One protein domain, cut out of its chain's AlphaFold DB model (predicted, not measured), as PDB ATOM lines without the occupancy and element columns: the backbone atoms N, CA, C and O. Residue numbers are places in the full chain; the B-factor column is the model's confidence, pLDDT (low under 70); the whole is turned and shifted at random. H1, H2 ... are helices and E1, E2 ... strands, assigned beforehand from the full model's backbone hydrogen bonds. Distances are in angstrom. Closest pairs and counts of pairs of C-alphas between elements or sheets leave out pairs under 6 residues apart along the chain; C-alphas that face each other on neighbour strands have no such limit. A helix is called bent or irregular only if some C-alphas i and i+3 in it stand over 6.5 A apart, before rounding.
ATOM      1  N   GLY A   3     154.286 146.886  93.231       91.50
ATOM      2  CA  GLY A   3     154.593 146.896  91.800       91.50
ATOM      3  C   GLY A   3     155.558 145.775  91.429       91.50
ATOM      4  O   GLY A   3     156.613 145.660  92.045       91.50
ATOM      5  N   ILE A   4     155.222 144.962  90.423       90.19
ATOM      6  CA  ILE A   4     156.117 143.896  89.954       90.19
ATOM      7  C   ILE A   4     156.867 144.369  88.703       90.19
ATOM      8  O   ILE A   4     156.219 144.703  87.704       90.19
ATOM      9  N   PRO A   5     158.213 144.416  88.726       87.94
ATOM     10  CA  PRO A   5     158.995 144.835  87.572       87.94
ATOM     11  C   PRO A   5     158.830 143.853  86.405       87.94
ATOM     12  O   PRO A   5     158.559 142.669  86.587       87.94
ATOM     13  N   ARG A   6     159.019 144.345  85.175       85.62
ATOM     14  CA  ARG A   6     158.922 143.520  83.953       85.62
ATOM     15  C   ARG A   6     160.093 142.553  83.759       85.62
ATOM     16  O   ARG A   6     160.015 141.710  82.870       85.62
ATOM     17  N   THR A   7     161.137 142.692  84.563       84.69
ATOM     18  CA  THR A   7     162.365 141.893  84.563       84.69
ATOM     19  C   THR A   7     162.660 141.447  85.987       84.69
ATOM     20  O   THR A   7     162.403 142.196  86.931       84.69
ATOM     21  N   THR A   8     163.200 140.242  86.147       81.56
ATOM     22  CA  THR A   8     163.578 139.687  87.456       81.56
ATOM     23  C   THR A   8     165.099 139.549  87.549       81.56
ATOM     24  O   THR A   8     165.757 139.458  86.511       81.56
ATOM     25  N   PRO A   9     165.682 139.501  88.760       78.62
ATOM     26  CA  PRO A   9     167.126 139.321  88.901       78.62
ATOM     27  C   PRO A   9     167.587 137.901  88.524       78.62
ATOM     28  O   PRO A   9     168.758 137.710  88.216       78.62
ATOM     29  N   PHE A  10     166.679 136.916  88.492       77.12
ATOM     30  CA  PHE A  10     167.007 135.501  88.252       77.12
ATOM     31  C   PHE A  10     166.883 135.081  86.782       77.12
ATOM     32  O   PHE A  10     167.622 134.218  86.321       77.12
ATOM     33  N   LEU A  11     165.953 135.686  86.035       84.81
ATOM     34  CA  LEU A  11     165.738 135.432  84.605       84.81
ATOM     35  C   LEU A  11     165.672 136.771  83.862       84.81
ATOM     36  O   LEU A  11     164.607 137.218  83.433       84.81
ATOM     37  N   PRO A  12     166.821 137.448  83.720       84.31
ATOM     38  CA  PRO A  12     166.863 138.869  83.402       84.31
ATOM     39  C   PRO A  12     166.449 139.205  81.970       84.31
ATOM     40  O   PRO A  12     166.092 140.345  81.687       84.31
ATOM     41  N   ARG A  13     166.506 138.226  81.063       86.12
ATOM     42  CA  ARG A  13     166.134 138.375  79.647       86.12
ATOM     43  C   ARG A  13     164.666 138.048  79.382       86.12
ATOM     44  O   ARG A  13     164.217 138.086  78.240       86.12
ATOM     45  N   GLU A  14     163.914 137.714  80.423       89.31
ATOM     46  CA  GLU A  14     162.572 137.171  80.300       89.31
ATOM     47  C   GLU A  14     161.589 137.895  81.203       89.31
ATOM     48  O   GLU A  14     161.929 138.475  82.233       89.31
ATOM     49  N   ARG A  15     160.321 137.854  80.797       90.12
ATOM     50  CA  ARG A  15     159.243 138.402  81.614       90.12
ATOM     51  C   ARG A  15     158.944 137.441  82.771       90.12
ATOM     52  O   ARG A  15     158.941 136.227  82.543       90.12
ATOM     53  N   PRO A  16     158.627 137.955  83.972       91.75
ATOM     54  CA  PRO A  16     158.175 137.116  85.070       91.75
ATOM     55  C   PRO A  16     156.886 136.390  84.690       91.75
ATOM     56  O   PRO A  16     155.888 137.009  84.306       91.75
ATOM     57  N   ASN A  17     156.903 135.069  84.842       94.94
ATOM     58  CA  ASN A  17     155.685 134.273  84.875       94.94
ATOM     59  C   ASN A  17     154.895 134.552  86.180       94.94
ATOM     60  O   ASN A  17     155.390 135.252  87.071       94.94
ATOM     61  N   PRO A  18     153.657 134.045  86.316       96.00
ATOM     62  CA  PRO A  18     152.818 134.328  87.479       96.00
ATOM     63  C   PRO A  18     153.438 133.932  88.831       96.00
ATOM     64  O   PRO A  18     153.308 134.687  89.791       96.00
ATOM     65  N   LEU A  19     154.157 132.806  88.904       95.62
ATOM     66  CA  LEU A  19     154.809 132.362  90.140       95.62
ATOM     67  C   LEU A  19     156.016 133.242  90.488       95.62
ATOM     68  O   LEU A  19     156.156 133.648  91.634       95.62
ATOM     69  N   LEU A  20     156.825 133.643  89.504       94.62
ATOM     70  CA  LEU A  20     157.904 134.616  89.727       94.62
ATOM     71  C   LEU A  20     157.379 135.966  90.229       94.62
ATOM     72  O   LEU A  20     157.982 136.585  91.103       94.62
ATOM     73  N   ALA A  21     156.248 136.431  89.695       94.88
ATOM     74  CA  ALA A  21     155.603 137.647  90.183       94.88
ATOM     75  C   ALA A  21     155.120 137.495  91.637       94.88
ATOM     76  O   ALA A  21     155.250 138.432  92.425       94.88
ATOM     77  N   ALA A  22     154.600 136.317  91.995       95.94
ATOM     78  CA  ALA A  22     154.219 135.984  93.362       95.94
ATOM     79  C   ALA A  22     155.433 135.972  94.298       95.94
ATOM     80  O   ALA A  22     155.412 136.655  95.319       95.94
ATOM     81  N   TYR A  23     156.510 135.285  93.914       95.19
ATOM     82  CA  TYR A  23     157.764 135.234  94.660       95.19
ATOM     83  C   TYR A  23     158.339 136.631  94.906       95.19
ATOM     84  O   TYR A  23     158.619 136.991  96.049       95.19
ATOM     85  N   LEU A  24     158.444 137.465  93.866       93.38
ATOM     86  CA  LEU A  24     158.978 138.820  94.014       93.38
ATOM     87  C   LEU A  24     158.175 139.647  95.020       93.38
ATOM     88  O   LEU A  24     158.762 140.417  95.774       93.38
ATOM     89  N   ALA A  25     156.854 139.480  95.056       94.38
ATOM     90  CA  ALA A  25     155.995 140.194  95.991       94.38
ATOM     91  C   ALA A  25     156.052 139.610  97.409       94.38
ATOM     92  O   ALA A  25     156.279 140.332  98.377       94.38
ATOM     93  N   LEU A  26     155.808 138.308  97.530       95.56
ATOM     94  CA  LEU A  26     155.497 137.626  98.783       95.56
ATOM     95  C   LEU A  26     156.734 136.972  99.405       95.56
ATOM     96  O   LEU A  26     156.906 137.038 100.618       95.56
ATOM     97  N   GLY A  27     157.592 136.369  98.582       93.69
ATOM     98  CA  GLY A  27     158.819 135.691  99.001       93.69
ATOM     99  C   GLY A  27     160.026 136.619  99.166       93.69
ATOM    100  O   GLY A  27     160.934 136.295  99.925       93.69
ATOM    101  N   LEU A  28     160.019 137.785  98.513       91.69
ATOM    102  CA  LEU A  28     161.101 138.769  98.591       91.69
ATOM    103  C   LEU A  28     160.627 140.107  99.168       91.69
ATOM    104  O   LEU A  28     161.029 140.490 100.265       91.69
ATOM    105  N   ALA A  29     159.744 140.825  98.470       91.94
ATOM    106  CA  ALA A  29     159.439 142.215  98.797       91.94
ATOM    107  C   ALA A  29     158.721 142.408 100.146       91.94
ATOM    108  O   ALA A  29     159.029 143.358 100.861       91.94
ATOM    109  N   LEU A  30     157.816 141.512 100.549       92.38
ATOM    110  CA  LEU A  30     157.218 141.535 101.893       92.38
ATOM    111  C   LEU A  30     158.127 140.947 102.979       92.38
ATOM    112  O   LEU A  30     157.856 141.149 104.160       92.38
ATOM    113  N   ARG A  31     159.196 140.246 102.589       89.12
ATOM    114  CA  ARG A  31     160.112 139.554 103.500       89.12
ATOM    115  C   ARG A  31     161.430 140.276 103.749       89.12
ATOM    116  O   ARG A  31     162.181 139.829 104.610       89.12
ATOM    117  N   MET A  32     161.742 141.366 103.040       88.06
ATOM    118  CA  MET A  32     162.949 142.127 103.387       88.06
ATOM    119  C   MET A  32     162.802 142.740 104.788       88.06
ATOM    120  O   MET A  32     161.695 143.072 105.214       88.06
ATOM    121  N   TRP A  33     163.931 142.911 105.476       80.56
ATOM    122  CA  TRP A  33     163.981 143.385 106.858       80.56
ATOM    123  C   TRP A  33     163.297 144.745 107.040       80.56
ATOM    124  O   TRP A  33     163.497 145.664 106.240       80.56
ATOM    125  N   ARG A  34     162.448 144.858 108.064       84.19
ATOM    126  CA  ARG A  34     161.576 146.021 108.291       84.19
ATOM    127  C   ARG A  34     161.156 146.178 109.757       84.19
ATOM    128  O   ARG A  34     160.099 146.739 110.020       84.19
ATOM    129  N   ASP A  35     161.918 145.581 110.675       86.56
ATOM    130  CA  ASP A  35     161.616 145.424 112.113       86.56
ATOM    131  C   ASP A  35     160.278 144.713 112.438       86.56
ATOM    132  O   ASP A  35     160.043 144.298 113.568       86.56
ATOM    133  N   GLY A  36     159.420 144.486 111.439       87.69
ATOM    134  CA  GLY A  36     158.174 143.742 111.513       87.69
ATOM    135  C   GLY A  36     157.540 143.554 110.131       87.69
ATOM    136  O   GLY A  36     157.986 144.110 109.123       87.69
ATOM    137  N   PHE A  37     156.480 142.749 110.065       92.19
ATOM    138  CA  PHE A  37     155.734 142.556 108.822       92.19
ATOM    139  C   PHE A  37     154.868 143.797 108.524       92.19
ATOM    140  O   PHE A  37     154.144 144.248 109.410       92.19
ATOM    141  N   PRO A  38     154.874 144.347 107.294       90.81
ATOM    142  CA  PRO A  38     154.265 145.654 107.004       90.81
ATOM    143  C   PRO A  38     152.728 145.639 106.920       90.81
ATOM    144  O   PRO A  38     152.115 146.670 106.649       90.81
ATOM    145  N   LEU A  39     152.103 144.472 107.084       92.44
ATOM    146  CA  LEU A  39     150.658 144.276 107.002       92.44
ATOM    147  C   LEU A  39     150.151 143.667 108.313       92.44
ATOM    148  O   LEU A  39     150.792 142.793 108.910       92.44
ATOM    149  N   VAL A  40     148.967 144.108 108.732       92.19
ATOM    150  CA  VAL A  40     148.224 143.460 109.817       92.19
ATOM    151  C   VAL A  40     147.906 142.012 109.444       92.19
ATOM    152  O   VAL A  40     147.834 141.658 108.263       92.19
ATOM    153  N   GLU A  41     147.729 141.167 110.452       93.62
ATOM    154  CA  GLU A  41     147.277 139.792 110.246       93.62
ATOM    155  C   GLU A  41     145.903 139.770 109.571       93.62
ATOM    156  O   GLU A  41     145.063 140.627 109.846       93.62
ATOM    157  N   GLY A  42     145.699 138.867 108.613       94.69
ATOM    158  CA  GLY A  42     144.494 138.871 107.778       94.69
ATOM    159  C   GLY A  42     144.439 140.015 106.751       94.69
ATOM    160  O   GLY A  42     143.490 140.099 105.972       94.69
ATOM    161  N   GLY A  43     145.465 140.873 106.685       95.69
ATOM    162  CA  GLY A  43     145.557 141.968 105.723       95.69
ATOM    163  C   GLY A  43     145.580 141.501 104.262       95.69
ATOM    164  O   GLY A  43     145.794 140.328 103.952       95.69
ATOM    165  N   THR A  44     145.369 142.444 103.339       97.12
ATOM    166  CA  THR A  44     145.317 142.165 101.896       97.12
ATOM    167  C   THR A  44     146.555 142.698 101.176       97.12
ATOM    168  O   THR A  44     146.858 143.892 101.232       97.12
ATOM    169  N   ALA A  45     147.244 141.831 100.433       97.50
ATOM    170  CA  ALA A  45     148.285 142.243  99.497       97.50
ATOM    171  C   ALA A  45     147.692 142.431  98.093       97.50
ATOM    172  O   ALA A  45     147.014 141.549  97.577       97.50
ATOM    173  N   ILE A  46     147.977 143.567  97.453       97.88
ATOM    174  CA  ILE A  46     147.599 143.828  96.054       97.88
ATOM    175  C   ILE A  46     148.869 143.846  95.202       97.88
ATOM    176  O   ILE A  46     149.711 144.732  95.378       97.88
ATOM    177  N   LEU A  47     148.988 142.888  94.285       97.19
ATOM    178  CA  LEU A  47     150.069 142.757  93.311       97.19
ATOM    179  C   LEU A  47     149.661 143.445  92.011       97.19
ATOM    180  O   LEU A  47     148.640 143.106  91.414       97.19
ATOM    181  N   LEU A  48     150.477 144.386  91.544       95.94
ATOM    182  CA  LEU A  48     150.276 145.054  90.262       95.94
ATOM    183  C   LEU A  48     151.015 144.276  89.176       95.94
ATOM    184  O   LEU A  48     152.193 144.521  88.907       95.94
ATOM    185  N   HIS A  49     150.338 143.300  88.575       95.12
ATOM    186  CA  HIS A  49     150.918 142.468  87.529       95.12
ATOM    187  C   HIS A  49     149.840 141.848  86.638       95.12
ATOM    188  O   HIS A  49     148.733 141.557  87.077       95.12
ATOM    189  N   ARG A  50     150.183 141.588  85.371       95.06
ATOM    190  CA  ARG A  50     149.230 141.022  84.402       95.06
ATOM    191  C   ARG A  50     149.062 139.510  84.489       95.06
ATOM    192  O   ARG A  50     148.136 138.990  83.882       95.06
ATOM    193  N   PHE A  51     149.941 138.802  85.200       95.31
ATOM    194  CA  PHE A  51     149.870 137.339  85.351       95.31
ATOM    195  C   PHE A  51     149.753 136.606  84.002       95.31
ATOM    196  O   PHE A  51     149.017 135.641  83.859       95.31
ATOM    197  N   HIS A  52     150.492 137.047  82.981       92.31
ATOM    198  CA  HIS A  52     150.525 136.318  81.715       92.31
ATOM    199  C   HIS A  52     151.147 134.935  81.934       92.31
ATOM    200  O   HIS A  52     152.340 134.842  82.222       92.31
ATOM    201  N   ARG A  53     150.358 133.866  81.765       90.94
ATOM    202  CA  ARG A  53     150.810 132.471  81.871       90.94
ATOM    203  C   ARG A  53     151.614 132.046  80.636       90.94
ATOM    204  O   ARG A  53     151.222 131.166  79.876       90.94
ATOM    205  N   ARG A  54     152.742 132.722  80.415       92.19
ATOM    206  CA  ARG A  54     153.722 132.411  79.373       92.19
ATOM    207  C   ARG A  54     155.027 132.020  80.046       92.19
ATOM    208  O   ARG A  54     155.588 132.810  80.797       92.19
ATOM    209  N   PHE A  55     155.505 130.828  79.724       94.12
ATOM    210  CA  PHE A  55     156.782 130.302  80.190       94.12
ATOM    211  C   PHE A  55     157.735 130.274  79.001       94.12
ATOM    212  O   PHE A  55     157.420 129.660  77.977       94.12
ATOM    213  N   ALA A  56     158.858 130.983  79.097       93.44
ATOM    214  CA  ALA A  56     159.881 130.946  78.061       93.44
ATOM    215  C   ALA A  56     160.449 129.522  77.910       93.44
ATOM    216  O   ALA A  56     160.572 128.770  78.879       93.44
ATOM    217  N   HIS A  57     160.752 129.131  76.675       91.38
ATOM    218  CA  HIS A  57     161.350 127.838  76.367       91.38
ATOM    219  C   HIS A  57     162.795 128.043  75.897       91.38
ATOM    220  O   HIS A  57     163.007 128.926  75.065       91.38
ATOM    221  N   PRO A  58     163.766 127.237  76.370       92.12
ATOM    222  CA  PRO A  58     163.630 126.165  77.371       92.12
ATOM    223  C   PRO A  58     163.728 126.635  78.836       92.12
ATOM    224  O   PRO A  58     163.411 125.885  79.753       92.12
ATOM    225  N   THR A  59     164.106 127.886  79.056       93.44
ATOM    226  CA  THR A  59     164.537 128.463  80.339       93.44
ATOM    227  C   THR A  59     163.554 128.356  81.505       93.44
ATOM    228  O   THR A  59     163.989 128.178  82.641       93.44
ATOM    229  N   GLN A  60     162.244 128.429  81.246       94.75
ATOM    230  CA  GLN A  60     161.185 128.362  82.262       94.75
ATOM    231  C   GLN A  60     160.350 127.075  82.199       94.75
ATOM    232  O   GLN A  60     159.228 127.055  82.715       94.75
ATOM    233  N   GLN A  61     160.844 125.994  81.583       94.69
ATOM    234  CA  GLN A  61     160.106 124.721  81.591       94.69
ATOM    235  C   GLN A  61     159.770 124.205  83.002       94.69
ATOM    236  O   GLN A  61     158.633 123.766  83.181       94.69
ATOM    237  N   PRO A  62     160.639 124.339  84.024       95.44
ATOM    238  CA  PRO A  62     160.277 123.966  85.390       95.44
ATOM    239  C   PRO A  62     159.033 124.696  85.912       95.44
ATOM    240  O   PRO A  62     158.147 124.077  86.494       95.44
ATOM    241  N   TYR A  63     158.892 125.999  85.641       95.38
ATOM    242  CA  TYR A  63     157.694 126.747  86.046       95.38
ATOM    243  C   TYR A  63     156.439 126.240  85.330       95.38
ATOM    244  O   TYR A  63     155.364 126.193  85.925       95.38
ATOM    245  N   ARG A  64     156.554 125.821  84.063       94.62
ATOM    246  CA  ARG A  64     155.439 125.187  83.349       94.62
ATOM    247  C   ARG A  64     155.018 123.880  84.026       94.62
ATOM    248  O   ARG A  64     153.816 123.672  84.184       94.62
ATOM    249  N   ALA A  65     155.975 123.040  84.426       92.94
ATOM    250  CA  ALA A  65     155.709 121.780  85.124       92.94
ATOM    251  C   ALA A  65     155.008 122.017  86.475       92.94
ATOM    252  O   ALA A  65     153.970 121.414  86.740       92.94
ATOM    253  N   PHE A  66     155.475 122.994  87.259       94.31
ATOM    254  CA  PHE A  66     154.810 123.424  88.496       94.31
ATOM    255  C   PHE A  66     153.337 123.812  88.267       94.31
ATOM    256  O   PHE A  66     152.435 123.372  88.984       94.31
ATOM    257  N   PHE A  67     153.059 124.614  87.233       92.62
ATOM    258  CA  PHE A  67     151.683 125.000  86.913       92.62
ATOM    259  C   PHE A  67     150.831 123.818  86.432       92.62
ATOM    260  O   PHE A  67     149.627 123.795  86.673       92.62
ATOM    261  N   GLN A  68     151.420 122.818  85.773       90.38
ATOM    262  CA  GLN A  68     150.709 121.592  85.397       90.38
ATOM    263  C   GLN A  68     150.330 120.751  86.623       90.38
ATOM    264  O   GLN A  68     149.195 120.277  86.679       90.38
ATOM    265  N   ALA A  69     151.224 120.628  87.609       86.75
ATOM    266  CA  ALA A  69     150.951 119.932  88.866       86.75
ATOM    267  C   ALA A  69     149.816 120.613  89.654       86.75
ATOM    268  O   ALA A  69     148.790 120.000  89.943       86.75
ATOM    269  N   THR A  70     149.928 121.925  89.880       83.38
ATOM    270  CA  THR A  70     148.900 122.710  90.593       83.38
ATOM    271  C   THR A  70     147.548 122.757  89.873       83.38
ATOM    272  O   THR A  70     146.515 122.799  90.538       83.38
ATOM    273  N   THR A  71     147.518 122.713  88.530       76.19
ATOM    274  CA  THR A  71     146.257 122.659  87.757       76.19
ATOM    275  C   THR A  71     145.420 121.443  88.123       76.19
ATOM    276  O   THR A  71     144.197 121.541  88.180       76.19
ATOM    277  N   ARG A  72     146.070 120.292  88.296       62.03
ATOM    278  CA  ARG A  72     145.377 119.021  88.481       62.03
ATOM    279  C   ARG A  72     144.873 118.855  89.916       62.03
ATOM    280  O   ARG A  72     143.841 118.226  90.100       62.03
ATOM    281  N   LEU A  73     145.611 119.377  90.900       60.34
ATOM    282  CA  LEU A  73     145.546 118.845  92.270       60.34
ATOM    283  C   LEU A  73     145.446 119.934  93.355       60.34
ATOM    284  O   LEU A  73     145.159 119.628  94.502       60.34
ATOM    285  N   GLY A  74     145.601 121.221  93.011       62.69
ATOM    286  CA  GLY A  74     145.575 122.331  93.977       62.69
ATOM    287  C   GLY A  74     146.956 122.667  94.561       62.69
ATOM    288  O   GLY A  74     147.931 121.959  94.328       62.69
ATOM    289  N   ARG A  75     147.055 123.797  95.279       67.81
ATOM    290  CA  ARG A  75     148.332 124.418  95.712       67.81
ATOM    291  C   ARG A  75     148.883 123.935  97.065       67.81
ATOM    292  O   ARG A  75     150.021 124.243  97.394       67.81
ATOM    293  N   GLU A  76     148.048 123.257  97.846       66.44
ATOM    294  CA  GLU A  76     148.337 122.702  99.186       66.44
ATOM    295  C   GLU A  76     148.210 121.167  99.174       66.44
ATOM    296  O   GLU A  76     147.979 120.531 100.195       66.44
ATOM    297  N   SER A  77     148.302 120.576  97.986       65.69
ATOM    298  CA  SER A  77     148.047 119.164  97.750       65.69
ATOM    299  C   SER A  77     149.280 118.322  98.079       65.69
ATOM    300  O   SER A  77     150.417 118.755  97.867       65.69
ATOM    301  N   VAL A  78     149.059 117.108  98.594       70.88
ATOM    302  CA  VAL A  78     150.113 116.090  98.785       70.88
ATOM    303  C   VAL A  78     150.857 115.858  97.468       70.88
ATOM    304  O   VAL A  78     152.059 115.626  97.422       70.88
ATOM    305  N   GLU A  79     150.145 116.030  96.372       73.00
ATOM    306  CA  GLU A  79     150.607 115.826  95.022       73.00
ATOM    307  C   GLU A  79     151.513 116.957  94.509       73.00
ATOM    308  O   GLU A  79     152.316 116.739  93.602       73.00
ATOM    309  N   LEU A  80     151.466 118.161  95.100       83.38
ATOM    310  CA  LEU A  80     152.509 119.162  94.854       83.38
ATOM    311  C   LEU A  80     153.849 118.713  95.457       83.38
ATOM    312  O   LEU A  80     154.890 118.980  94.860       83.38
ATOM    313  N   MET A  81     153.819 117.999  96.590       84.50
ATOM    314  CA  MET A  81     155.020 117.398  97.185       84.50
ATOM    315  C   MET A  81     155.540 116.232  96.333       84.50
ATOM    316  O   MET A  81     156.747 116.062  96.201       84.50
ATOM    317  N   GLU A  82     154.652 115.440  95.722       87.81
ATOM    318  CA  GLU A  82     155.042 114.426  94.728       87.81
ATOM    319  C   GLU A  82     155.697 115.063  93.507       87.81
ATOM    320  O   GLU A  82     156.806 114.684  93.152       87.81
ATOM    321  N   ALA A  83     155.077 116.095  92.931       90.44
ATOM    322  CA  ALA A  83     155.646 116.811  91.795       90.44
ATOM    323  C   ALA A  83     157.001 117.462  92.122       90.44
ATOM    324  O   ALA A  83     157.856 117.568  91.242       90.44
ATOM    325  N   GLU A  84     157.210 117.905  93.366       93.31
ATOM    326  CA  GLU A  84     158.509 118.391  93.832       93.31
ATOM    327  C   GLU A  84     159.553 117.268  93.834       93.31
ATOM    328  O   GLU A  84     160.643 117.466  93.299       93.31
ATOM    329  N   ARG A  85     159.215 116.084  94.370       92.19
ATOM    330  CA  ARG A  85     160.094 114.901  94.341       92.19
ATOM    331  C   ARG A  85     160.427 114.488  92.907       92.19
ATOM    332  O   ARG A  85     161.605 114.396  92.568       92.19
ATOM    333  N   ASP A  86     159.418 114.359  92.049       93.00
ATOM    334  CA  ASP A  86     159.586 113.998  90.637       93.00
ATOM    335  C   ASP A  86     160.488 114.999  89.897       93.00
ATOM    336  O   ASP A  86     161.316 114.621  89.068       93.00
ATOM    337  N   ALA A  87     160.372 116.294  90.212       93.62
ATOM    338  CA  ALA A  87     161.211 117.328  89.619       93.62
ATOM    339  C   ALA A  87     162.696 117.180  90.006       93.62
ATOM    340  O   ALA A  87     163.568 117.501  89.195       93.62
ATOM    341  N   VAL A  88     163.005 116.700  91.218       90.62
ATOM    342  CA  VAL A  88     164.391 116.394  91.629       90.62
ATOM    343  C   VAL A  88     164.937 115.195  90.874       90.62
ATOM    344  O   VAL A  88     166.125 115.163  90.564       90.62
ATOM    345  N   GLU A  89     164.087 114.216  90.597       93.94
ATOM    346  CA  GLU A  89     164.498 112.944  90.015       93.94
ATOM    347  C   GLU A  89     164.542 112.963  88.481       93.94
ATOM    348  O   GLU A  89     165.141 112.063  87.899       93.94
ATOM    349  N   ASP A  90     163.998 113.991  87.808       95.38
ATOM    350  CA  ASP A  90     164.019 114.113  86.342       95.38
ATOM    351  C   ASP A  90     165.450 114.356  85.796       95.38
ATOM    352  O   ASP A  90     165.966 115.487  85.830       95.38
ATOM    353  N   PRO A  91     166.096 113.335  85.189       96.12
ATOM    354  CA  PRO A  91     167.466 113.462  84.709       96.12
ATOM    355  C   PRO A  91     167.579 114.435  83.528       96.12
ATOM    356  O   PRO A  91     168.612 115.089  83.372       96.12
ATOM    357  N   ARG A  92     166.526 114.587  82.710       95.50
ATOM    358  CA  ARG A  92     166.526 115.496  81.553       95.50
ATOM    359  C   ARG A  92     166.467 116.949  82.008       95.50
ATOM    360  O   ARG A  92     167.158 117.799  81.442       95.50
ATOM    361  N   ALA A  93     165.669 117.242  83.032       95.38
ATOM    362  CA  ALA A  93     165.596 118.580  83.608       95.38
ATOM    363  C   ALA A  93     166.913 118.972  84.298       95.38
ATOM    364  O   ALA A  93     167.404 120.089  84.103       95.38
ATOM    365  N   ILE A  94     167.537 118.038  85.030       96.75
ATOM    366  CA  ILE A  94     168.864 118.239  85.629       96.75
ATOM    367  C   ILE A  94     169.923 118.497  84.551       96.75
ATOM    368  O   ILE A  94     170.727 119.422  84.682       96.75
ATOM    369  N   GLU A  95     169.928 117.718  83.468       97.31
ATOM    370  CA  GLU A  95     170.860 117.917  82.359       97.31
ATOM    371  C   GLU A  95     170.655 119.282  81.680       97.31
ATOM    372  O   GLU A  95     171.622 119.991  81.396       97.31
ATOM    373  N   ALA A  96     169.403 119.703  81.470       96.31
ATOM    374  CA  ALA A  96     169.086 121.022  80.924       96.31
ATOM    375  C   ALA A  96     169.573 122.167  81.827       96.31
ATOM    376  O   ALA A  96     170.083 123.169  81.316       96.31
ATOM    377  N   TYR A  97     169.458 122.019  83.149       95.88
ATOM    378  CA  TYR A  97     170.007 122.972  84.113       95.88
ATOM    379  C   TYR A  97     171.539 123.023  84.057       95.88
ATOM    380  O   TYR A  97     172.118 124.092  83.849       95.88
ATOM    381  N   ARG A  98     172.210 121.867  84.153       96.38
ATOM    382  CA  ARG A  98     173.682 121.767  84.090       96.38
ATOM    383  C   ARG A  98     174.241 122.295  82.767       96.38
ATOM    384  O   ARG A  98     175.289 122.934  82.748       96.38
ATOM    385  N   GLY A  99     173.508 122.093  81.675       96.62
ATOM    386  CA  GLY A  99     173.811 122.626  80.350       96.62
ATOM    387  C   GLY A  99     173.473 124.106  80.147       96.62
ATOM    388  O   GLY A  99     173.575 124.580  79.019       96.62
ATOM    389  N   ARG A 100     173.052 124.838  81.194       93.06
ATOM    390  CA  ARG A 100     172.666 126.266  81.160       93.06
ATOM    391  C   ARG A 100     171.517 126.590  80.193       93.06
ATOM    392  O   ARG A 100     171.419 127.708  79.694       93.06
ATOM    393  N   ARG A 101     170.643 125.618  79.923       94.06
ATOM    394  CA  ARG A 101     169.463 125.775  79.052       94.06
ATOM    395  C   ARG A 101     168.195 126.093  79.845       94.06
ATOM    396  O   ARG A 101     167.299 126.745  79.324       94.06
ATOM    397  N   SER A 102     168.113 125.629  81.090       94.94
ATOM    398  CA  SER A 102     166.954 125.802  81.972       94.94
ATOM    399  C   SER A 102     167.368 126.275  83.361       94.94
ATOM    400  O   SER A 102     168.510 126.067  83.769       94.94
ATOM    401  N   CYS A 103     166.443 126.878  84.112       94.25
ATOM    402  CA  CYS A 103     166.600 126.968  85.560       94.25
ATOM    403  C   CYS A 103     166.545 125.572  86.209       94.25
ATOM    404  O   CYS A 103     166.138 124.592  85.574       94.25
ATOM    405  N   HIS A 104     166.977 125.490  87.470       95.56
ATOM    406  CA  HIS A 104     166.943 124.249  88.243       95.56
ATOM    407  C   HIS A 104     165.494 123.740  88.380       95.56
ATOM    408  O   HIS A 104     164.611 124.557  88.660       95.56
ATOM    409  N   PRO A 105     165.220 122.428  88.237       96.75
ATOM    410  CA  PRO A 105     163.855 121.901  88.296       96.75
ATOM    411  C   PRO A 105     163.126 122.179  89.621       96.75
ATOM    412  O   PRO A 105     161.934 122.464  89.600       96.75
ATOM    413  N   LEU A 106     163.843 122.199  90.753       96.12
ATOM    414  CA  LEU A 106     163.285 122.599  92.059       96.12
ATOM    415  C   LEU A 106     162.950 124.088  92.210       96.12
ATOM    416  O   LEU A 106     162.208 124.445  93.121       96.12
ATOM    417  N   LEU A 107     163.503 124.978  91.379       95.31
ATOM    418  CA  LEU A 107     163.399 126.423  91.612       95.31
ATOM    419  C   LEU A 107     161.947 126.922  91.788       95.31
ATOM    420  O   LEU A 107     161.708 127.668  92.732       95.31
ATOM    421  N   PRO A 108     160.956 126.499  90.975       95.31
ATOM    422  CA  PRO A 108     159.567 126.921  91.157       95.31
ATOM    423  C   PRO A 108     158.968 126.511  92.511       95.31
ATOM    424  O   PRO A 108     158.177 127.257  93.085       95.31
ATOM    425  N   PHE A 109     159.343 125.340  93.028       95.19
ATOM    426  CA  PHE A 109     158.856 124.830  94.311       95.19
ATOM    427  C   PHE A 109     159.477 125.604  95.473       95.19
ATOM    428  O   PHE A 109     158.768 126.023  96.388       95.19
ATOM    429  N   VAL A 110     160.774 125.909  95.378       95.00
ATOM    430  CA  VAL A 110     161.474 126.783  96.329       95.00
ATOM    431  C   VAL A 110     160.875 128.193  96.324       95.00
ATOM    432  O   VAL A 110     160.590 128.742  97.389       95.00
ATOM    433  N   ASP A 111     160.618 128.766  95.146       95.44
ATOM    434  CA  ASP A 111     159.981 130.080  94.997       95.44
ATOM    435  C   ASP A 111     158.580 130.109  95.629       95.44
ATOM    436  O   ASP A 111     158.204 131.086  96.288       95.44
ATOM    437  N   TRP A 112     157.802 129.036  95.455       95.00
ATOM    438  CA  TRP A 112     156.485 128.894  96.073       95.00
ATOM    439  C   TRP A 112     156.576 128.760  97.596       95.00
ATOM    440  O   TRP A 112     155.921 129.513  98.318       95.00
ATOM    441  N   SER A 113     157.444 127.878  98.093       93.75
ATOM    442  CA  SER A 113     157.688 127.686  99.528       93.75
ATOM    443  C   SER A 113     158.146 128.982 100.207       93.75
ATOM    444  O   SER A 113     157.673 129.339 101.288       93.75
ATOM    445  N   ALA A 114     158.968 129.790  99.529       95.06
ATOM    446  CA  ALA A 114     159.399 131.091 100.032       95.06
ATOM    447  C   ALA A 114     158.240 132.079 100.266       95.06
ATOM    448  O   ALA A 114     158.384 132.990 101.091       95.06
ATOM    449  N   CYS A 115     157.103 131.903  99.581       95.56
ATOM    450  CA  CYS A 115     155.896 132.706  99.767       95.56
ATOM    451  C   CYS A 115     155.086 132.299 101.009       95.56
ATOM    452  O   CYS A 115     154.286 133.110 101.481       95.56
ATOM    453  N   ALA A 116     155.283 131.089 101.550       92.62
ATOM    454  CA  ALA A 116     154.446 130.517 102.607       92.62
ATOM    455  C   ALA A 116     154.290 131.418 103.851       92.62
ATOM    456  O   ALA A 116     153.151 131.603 104.283       92.62
ATOM    457  N   PRO A 117     155.343 132.079 104.385       91.88
ATOM    458  CA  PRO A 117     155.186 132.966 105.541       91.88
ATOM    459  C   PRO A 117     154.249 134.154 105.281       91.88
ATOM    460  O   PRO A 117     153.465 134.535 106.146       91.88
ATOM    461  N   ALA A 118     154.309 134.741 104.082       94.94
ATOM    462  CA  ALA A 118     153.420 135.837 103.712       94.94
ATOM    463  C   ALA A 118     152.003 135.318 103.429       94.94
ATOM    464  O   ALA A 118     151.039 135.892 103.923       94.94
ATOM    465  N   VAL A 119     151.867 134.222 102.677       94.25
ATOM    466  CA  VAL A 119     150.563 133.625 102.347       94.25
ATOM    467  C   VAL A 119     149.805 133.197 103.603       94.25
ATOM    468  O   VAL A 119     148.621 133.492 103.699       94.25
ATOM    469  N   GLY A 120     150.475 132.582 104.582       92.88
ATOM    470  CA  GLY A 120     149.844 132.133 105.828       92.88
ATOM    471  C   GLY A 120     149.375 133.267 106.745       92.88
ATOM    472  O   GLY A 120     148.468 133.067 107.545       92.88
ATOM    473  N   ARG A 121     149.956 134.468 106.623       94.44
ATOM    474  CA  ARG A 121     149.564 135.650 107.412       94.44
ATOM    475  C   ARG A 121     148.487 136.497 106.734       94.44
ATOM    476  O   ARG A 121     147.727 137.194 107.409       94.44
ATOM    477  N   LEU A 122     148.471 136.522 105.404       96.38
ATOM    478  CA  LEU A 122     147.571 137.366 104.624       96.38
ATOM    479  C   LEU A 122     146.181 136.739 104.527       96.38
ATOM    480  O   LEU A 122     146.035 135.561 104.227       96.38
ATOM    481  N   GLY A 123     145.144 137.560 104.672       95.44
ATOM    482  CA  GLY A 123     143.766 137.117 104.454       95.44
ATOM    483  C   GLY A 123     143.396 137.060 102.972       95.44
ATOM    484  O   GLY A 123     142.416 136.410 102.604       95.44
ATOM    485  N   ALA A 124     144.135 137.767 102.109       96.75
ATOM    486  CA  ALA A 124     144.007 137.674 100.657       96.75
ATOM    487  C   ALA A 124     145.230 138.221  99.914       96.75
ATOM    488  O   ALA A 124     145.890 139.173 100.340       96.75
ATOM    489  N   VAL A 125     145.443 137.675  98.717       98.12
ATOM    490  CA  VAL A 125     146.335 138.231  97.698       98.12
ATOM    491  C   VAL A 125     145.497 138.530  96.458       98.12
ATOM    492  O   VAL A 125     144.873 137.634  95.892       98.12
ATOM    493  N   ILE A 126     145.468 139.793  96.040       98.31
ATOM    494  CA  ILE A 126     144.726 140.274  94.874       98.31
ATOM    495  C   ILE A 126     145.714 140.620  93.760       98.31
ATOM    496  O   ILE A 126     146.690 141.329  93.990       98.31
ATOM    497  N   VAL A 127     145.445 140.168  92.538       98.38
ATOM    498  CA  VAL A 127     146.236 140.499  91.347       98.38
ATOM    499  C   VAL A 127     145.491 141.545  90.524       98.38
ATOM    500  O   VAL A 127     144.547 141.223  89.800       98.38
ATOM    501  N   ALA A 128     145.931 142.798  90.620       98.00
ATOM    502  CA  ALA A 128     145.362 143.921  89.890       98.00
ATOM    503  C   ALA A 128     145.897 143.985  88.453       98.00
ATOM    504  O   ALA A 128     147.099 144.143  88.227       98.00
ATOM    505  N   GLY A 129     144.987 143.916  87.478       96.75
ATOM    506  CA  GLY A 129     145.321 143.886  86.051       96.75
ATOM    507  C   GLY A 129     145.533 142.477  85.499       96.75
ATOM    508  O   GLY A 129     146.135 142.329  84.431       96.75
ATOM    509  N   CYS A 130     145.062 141.455  86.219       97.56
ATOM    510  CA  CYS A 130     145.227 140.052  85.872       97.56
ATOM    511  C   CYS A 130     144.602 139.726  84.506       97.56
ATOM    512  O   CYS A 130     143.453 140.066  84.228       97.56
ATOM    513  N   ARG A 131     145.369 139.050  83.648       96.50
ATOM    514  CA  ARG A 131     144.955 138.583  82.317       96.50
ATOM    515  C   ARG A 131     144.787 137.067  82.238       96.50
ATOM    516  O   ARG A 131     144.276 136.587  81.236       96.50
ATOM    517  N   ASP A 132     145.188 136.336  83.276       95.81
ATOM    518  CA  ASP A 132     144.993 134.890  83.392       95.81
ATOM    519  C   ASP A 132     144.434 134.551  84.782       95.81
ATOM    520  O   ASP A 132     145.157 134.376  85.766       95.81
ATOM    521  N   ALA A 133     143.104 134.502  84.866       95.31
ATOM    522  CA  ALA A 133     142.403 134.196  86.107       95.31
ATOM    523  C   ALA A 133     142.673 132.766  86.598       95.31
ATOM    524  O   ALA A 133     142.625 132.528  87.804       95.31
ATOM    525  N   VAL A 134     142.971 131.829  85.691       93.38
ATOM    526  CA  VAL A 134     143.258 130.431  86.034       93.38
ATOM    527  C   VAL A 134     144.598 130.349  86.755       93.38
ATOM    528  O   VAL A 134     144.652 129.805  87.853       93.38
ATOM    529  N   ALA A 135     145.646 130.979  86.217       93.62
ATOM    530  CA  ALA A 135     146.957 131.036  86.864       93.62
ATOM    531  C   ALA A 135     146.896 131.698  88.249       93.62
ATOM    532  O   ALA A 135     147.519 131.220  89.194       93.62
ATOM    533  N   ALA A 136     146.128 132.786  88.387       95.62
ATOM    534  CA  ALA A 136     145.935 133.438  89.682       95.62
ATOM    535  C   ALA A 136     145.245 132.504  90.691       95.62
ATOM    536  O   ALA A 136     145.729 132.351  91.810       95.62
ATOM    537  N   ARG A 137     144.160 131.830  90.286       93.75
ATOM    538  CA  ARG A 137     143.422 130.890  91.147       93.75
ATOM    539  C   ARG A 137     144.225 129.637  91.492       93.75
ATOM    540  O   ARG A 137     144.060 129.119  92.587       93.75
ATOM    541  N   GLN A 138     145.125 129.191  90.617       91.75
ATOM    542  CA  GLN A 138     146.048 128.082  90.896       91.75
ATOM    543  C   GLN A 138     147.018 128.395  92.032       91.75
ATOM    544  O   GLN A 138     147.353 127.508  92.801       91.75
ATOM    545  N   LEU A 139     147.405 129.661  92.192       93.62
ATOM    546  CA  LEU A 139     148.154 130.135  93.362       93.62
ATOM    547  C   LEU A 139     147.222 130.531  94.529       93.62
ATOM    548  O   LEU A 139     147.675 130.981  95.579       93.62
ATOM    549  N   GLY A 140     145.906 130.368  94.357       93.38
ATOM    550  CA  GLY A 140     144.828 130.789  95.256       93.38
ATOM    551  C   GLY A 140     144.802 132.295  95.530       93.38
ATOM    552  O   GLY A 140     144.574 132.738  96.655       93.38
ATOM    553  N   PHE A 141     145.057 133.083  94.486       96.62
ATOM    554  CA  PHE A 141     144.928 134.536  94.479       96.62
ATOM    555  C   PHE A 141     143.630 134.970  93.796       96.62
ATOM    556  O   PHE A 141     143.034 134.244  92.997       96.62
ATOM    557  N   VAL A 142     143.217 136.205  94.073       97.81
ATOM    558  CA  VAL A 142     142.004 136.818  93.528       97.81
ATOM    559  C   VAL A 142     142.361 137.679  92.309       97.81
ATOM    560  O   VAL A 142     143.026 138.705  92.464       97.81
ATOM    561  N   PRO A 143     141.954 137.311  91.082       98.00
ATOM    562  CA  PRO A 143     142.218 138.119  89.895       98.00
ATOM    563  C   PRO A 143     141.241 139.299  89.787       98.00
ATOM    564  O   PRO A 143     140.035 139.116  89.930       98.00
ATOM    565  N   THR A 144     141.737 140.494  89.452       97.94
ATOM    566  CA  THR A 144     140.899 141.667  89.148       97.94
ATOM    567  C   THR A 144     141.382 142.400  87.895       97.94
ATOM    568  O   THR A 144     142.540 142.287  87.487       97.94
ATOM    569  N   GLN A 145     140.493 143.181  87.271       94.62
ATOM    570  CA  GLN A 145     140.785 143.896  86.018       94.62
ATOM    571  C   GLN A 145     141.745 145.083  86.196       94.62
ATOM    572  O   GLN A 145     142.370 145.521  85.231       94.62
ATOM    573  N   GLY A 146     141.899 145.598  87.417       96.25
ATOM    574  CA  GLY A 146     142.722 146.773  87.674       96.25
ATOM    575  C   GLY A 146     142.764 147.174  89.143       96.25
ATOM    576  O   GLY A 146     142.212 146.502  90.013       96.25
ATOM    577  N   VAL A 147     143.446 148.288  89.403       96.19
ATOM    578  CA  VAL A 147     143.709 148.791  90.758       96.19
ATOM    579  C   VAL A 147     142.432 149.213  91.477       96.19
ATOM    580  O   VAL A 147     142.271 148.838  92.630       96.19
ATOM    581  N   GLY A 148     141.517 149.922  90.804       95.88
ATOM    582  CA  GLY A 148     140.257 150.371  91.408       95.88
ATOM    583  C   GLY A 148     139.459 149.206  91.993       95.88
ATOM    584  O   GLY A 148     139.244 149.149  93.195       95.88
ATOM    585  N   THR A 149     139.146 148.194  91.177       96.31
ATOM    586  CA  THR A 149     138.453 146.981  91.645       96.31
ATOM    587  C   THR A 149     139.217 146.256  92.756       96.31
ATOM    588  O   THR A 149     138.604 145.741  93.684       96.31
ATOM    589  N   ALA A 150     140.552 146.206  92.692       96.75
ATOM    590  CA  ALA A 150     141.349 145.589  93.752       96.75
ATOM    591  C   ALA A 150     141.238 146.341  95.090       96.75
ATOM    592  O   ALA A 150     141.179 145.699  96.137       96.75
ATOM    593  N   LEU A 151     141.206 147.677  95.055       95.25
ATOM    594  CA  LEU A 151     141.033 148.517  96.240       95.25
ATOM    595  C   LEU A 151     139.627 148.379  96.825       95.25
ATOM    596  O   LEU A 151     139.520 148.187  98.030       95.25
ATOM    597  N   GLU A 152     138.583 148.372  95.991       94.38
ATOM    598  CA  GLU A 152     137.200 148.135  96.438       94.38
ATOM    599  C   GLU A 152     137.059 146.779  97.142       94.38
ATOM    600  O   GLU A 152     136.518 146.681  98.243       94.38
ATOM    601  N   MET A 153     137.634 145.718  96.563       94.56
ATOM    602  CA  MET A 153     137.634 144.394  97.194       94.56
ATOM    603  C   MET A 153     138.423 144.374  98.507       94.56
ATOM    604  O   MET A 153     137.994 143.739  99.468       94.56
ATOM    605  N   ALA A 154     139.573 145.052  98.569       93.94
ATOM    606  CA  ALA A 154     140.356 145.151  99.797       93.94
ATOM    607  C   ALA A 154     139.615 145.947 100.887       93.94
ATOM    608  O   ALA A 154     139.663 145.555 102.050       93.94
ATOM    609  N   HIS A 155     138.900 147.013 100.514       92.94
ATOM    610  CA  HIS A 155     138.064 147.805 101.416       92.94
ATOM    611  C   HIS A 155     136.929 146.960 102.002       92.94
ATOM    612  O   HIS A 155     136.791 146.878 103.220       92.94
ATOM    613  N   GLY A 156     136.186 146.246 101.148       92.88
ATOM    614  CA  GLY A 156     135.117 145.350 101.591       92.88
ATOM    615  C   GLY A 156     135.600 144.260 102.555       92.88
ATOM    616  O   GLY A 156     134.889 143.910 103.491       92.88
ATOM    617  N   ARG A 157     136.832 143.758 102.385       91.44
ATOM    618  CA  ARG A 157     137.443 142.778 103.306       91.44
ATOM    619  C   ARG A 157     137.922 143.383 104.624       91.44
ATOM    620  O   ARG A 157     137.992 142.662 105.611       91.44
ATOM    621  N   ALA A 158     138.288 144.663 104.641       89.56
ATOM    622  CA  ALA A 158     138.814 145.325 105.832       89.56
ATOM    623  C   ALA A 158     137.723 145.710 106.848       89.56
ATOM    624  O   ALA A 158     138.056 146.006 107.992       89.56
ATOM    625  N   GLY A 159     136.442 145.720 106.453       81.94
ATOM    626  CA  GLY A 159     135.323 146.050 107.347       81.94
ATOM    627  C   GLY A 159     135.300 147.510 107.823       81.94
ATOM    628  O   GLY A 159     134.679 147.815 108.836       81.94
TER     629      GLY A 159
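What this domain is: This is residues 3 to 159 of the 179 residues of an uncharacterized protein of Actinobacteria bacterium (UniProt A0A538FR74). A small three-stranded parallel sheet, in the order E1 E2 E3, lies toward one end of a longish body, with H7 over one face and H1 and H6 over the other. Beyond H1 and H6 lie H5, which crosses H1, and the hairpin of H2 and H3; the small helix H4 lies at the end far from H7. The printed part has 157 residues with seven named helices and three named strands, along the chain H1 E1 H2 H3 H4 H5 E2 H6 E3 H7, and its class is mostly helix. It is compact, with a radius of gyration of the C-alphas of 15.7 A, yet only just elongated, spanning 51 by 34 by 31 A.

How they stand to each other: H1, residues 18 to 29, and H5, residues 107 to 121, touch at a steep tilt of 56 degrees, their closest C-alphas, those of Gly 27 and Cys 115, 4.2 A apart. E1, residues 44 to 48, and E2, residues 124 to 128, are parallel neighbours, with N 47 and O 126 within hydrogen-bond range at 2.8 A. H2, residues 61 to 73, and H3, residues 78 to 89, form a helical hairpin at a shallow tilt of 26 degrees, opposite ways; their closest C-alphas, Ala 69 and Leu 80, are 6.2 A apart. H4, residues 91 to 98, is close to but not clearly touching H3 (Ala 87 and Ala 93, closest C-alphas, 7.5 A). With its residues 62 to 66 alone H2 touches H5, the C-alphas of Tyr 63 and Pro 108 being closest at 5.4 A. H6, residues 133 to 138, touches H2, the closest C-alphas, Thr 70 and Gln 138, being 6.1 A apart. E3, residues 142 to 144, is the parallel neighbour of E2, with N 144 and O 127 within hydrogen-bond range at 2.9 A; E1, H2 H3 H4 H5 and E2 make a strand-helix-strand unit, two parallel neighbour strands with one or more helices between, and E2, H6 and E3 make a second such unit, and the crossover of this second unit is right-handed. H7, residues 147 to 158, is over E2 at a height of 8.9 A, along it at 2 degrees on the local plane, and only just not over E3, on which 2 of its C-alphas fall. Helices on both faces give three layers, H1 and H6 on the face opposite H7. In H3, H4, H6 and H7 every O i to N i+4 pair is within hydrogen-bond range; H1 has 6 of 8, H2 8 of 9 and H5 6 of 11.

Where its parts are: H1 begins at C-alpha 18 (152.818, 134.328, 87.479) and is 15.3 A long; E1 is 13.0 A, H2 19.0 A, H3 17.1 A, H4 10.4 A. H5, 22.9 A, is irregular: C-alphas 114 and 117 are 7.2 A apart. E2 is 12.5 A, H6 8.6 A, E3 6.6 A, and H7, 16.2 A, ends at C-alpha 158 (138.814, 145.325, 105.832).

The domain as a whole: The two C-alphas farthest apart, Gly 99 and Gly 159, are 52.5 A apart. The printed part has no cut; the links H1 to E1 and E1 to H2 are long. Mean pLDDT of the printed part is 91.6, with residues 72 to 77 under 70.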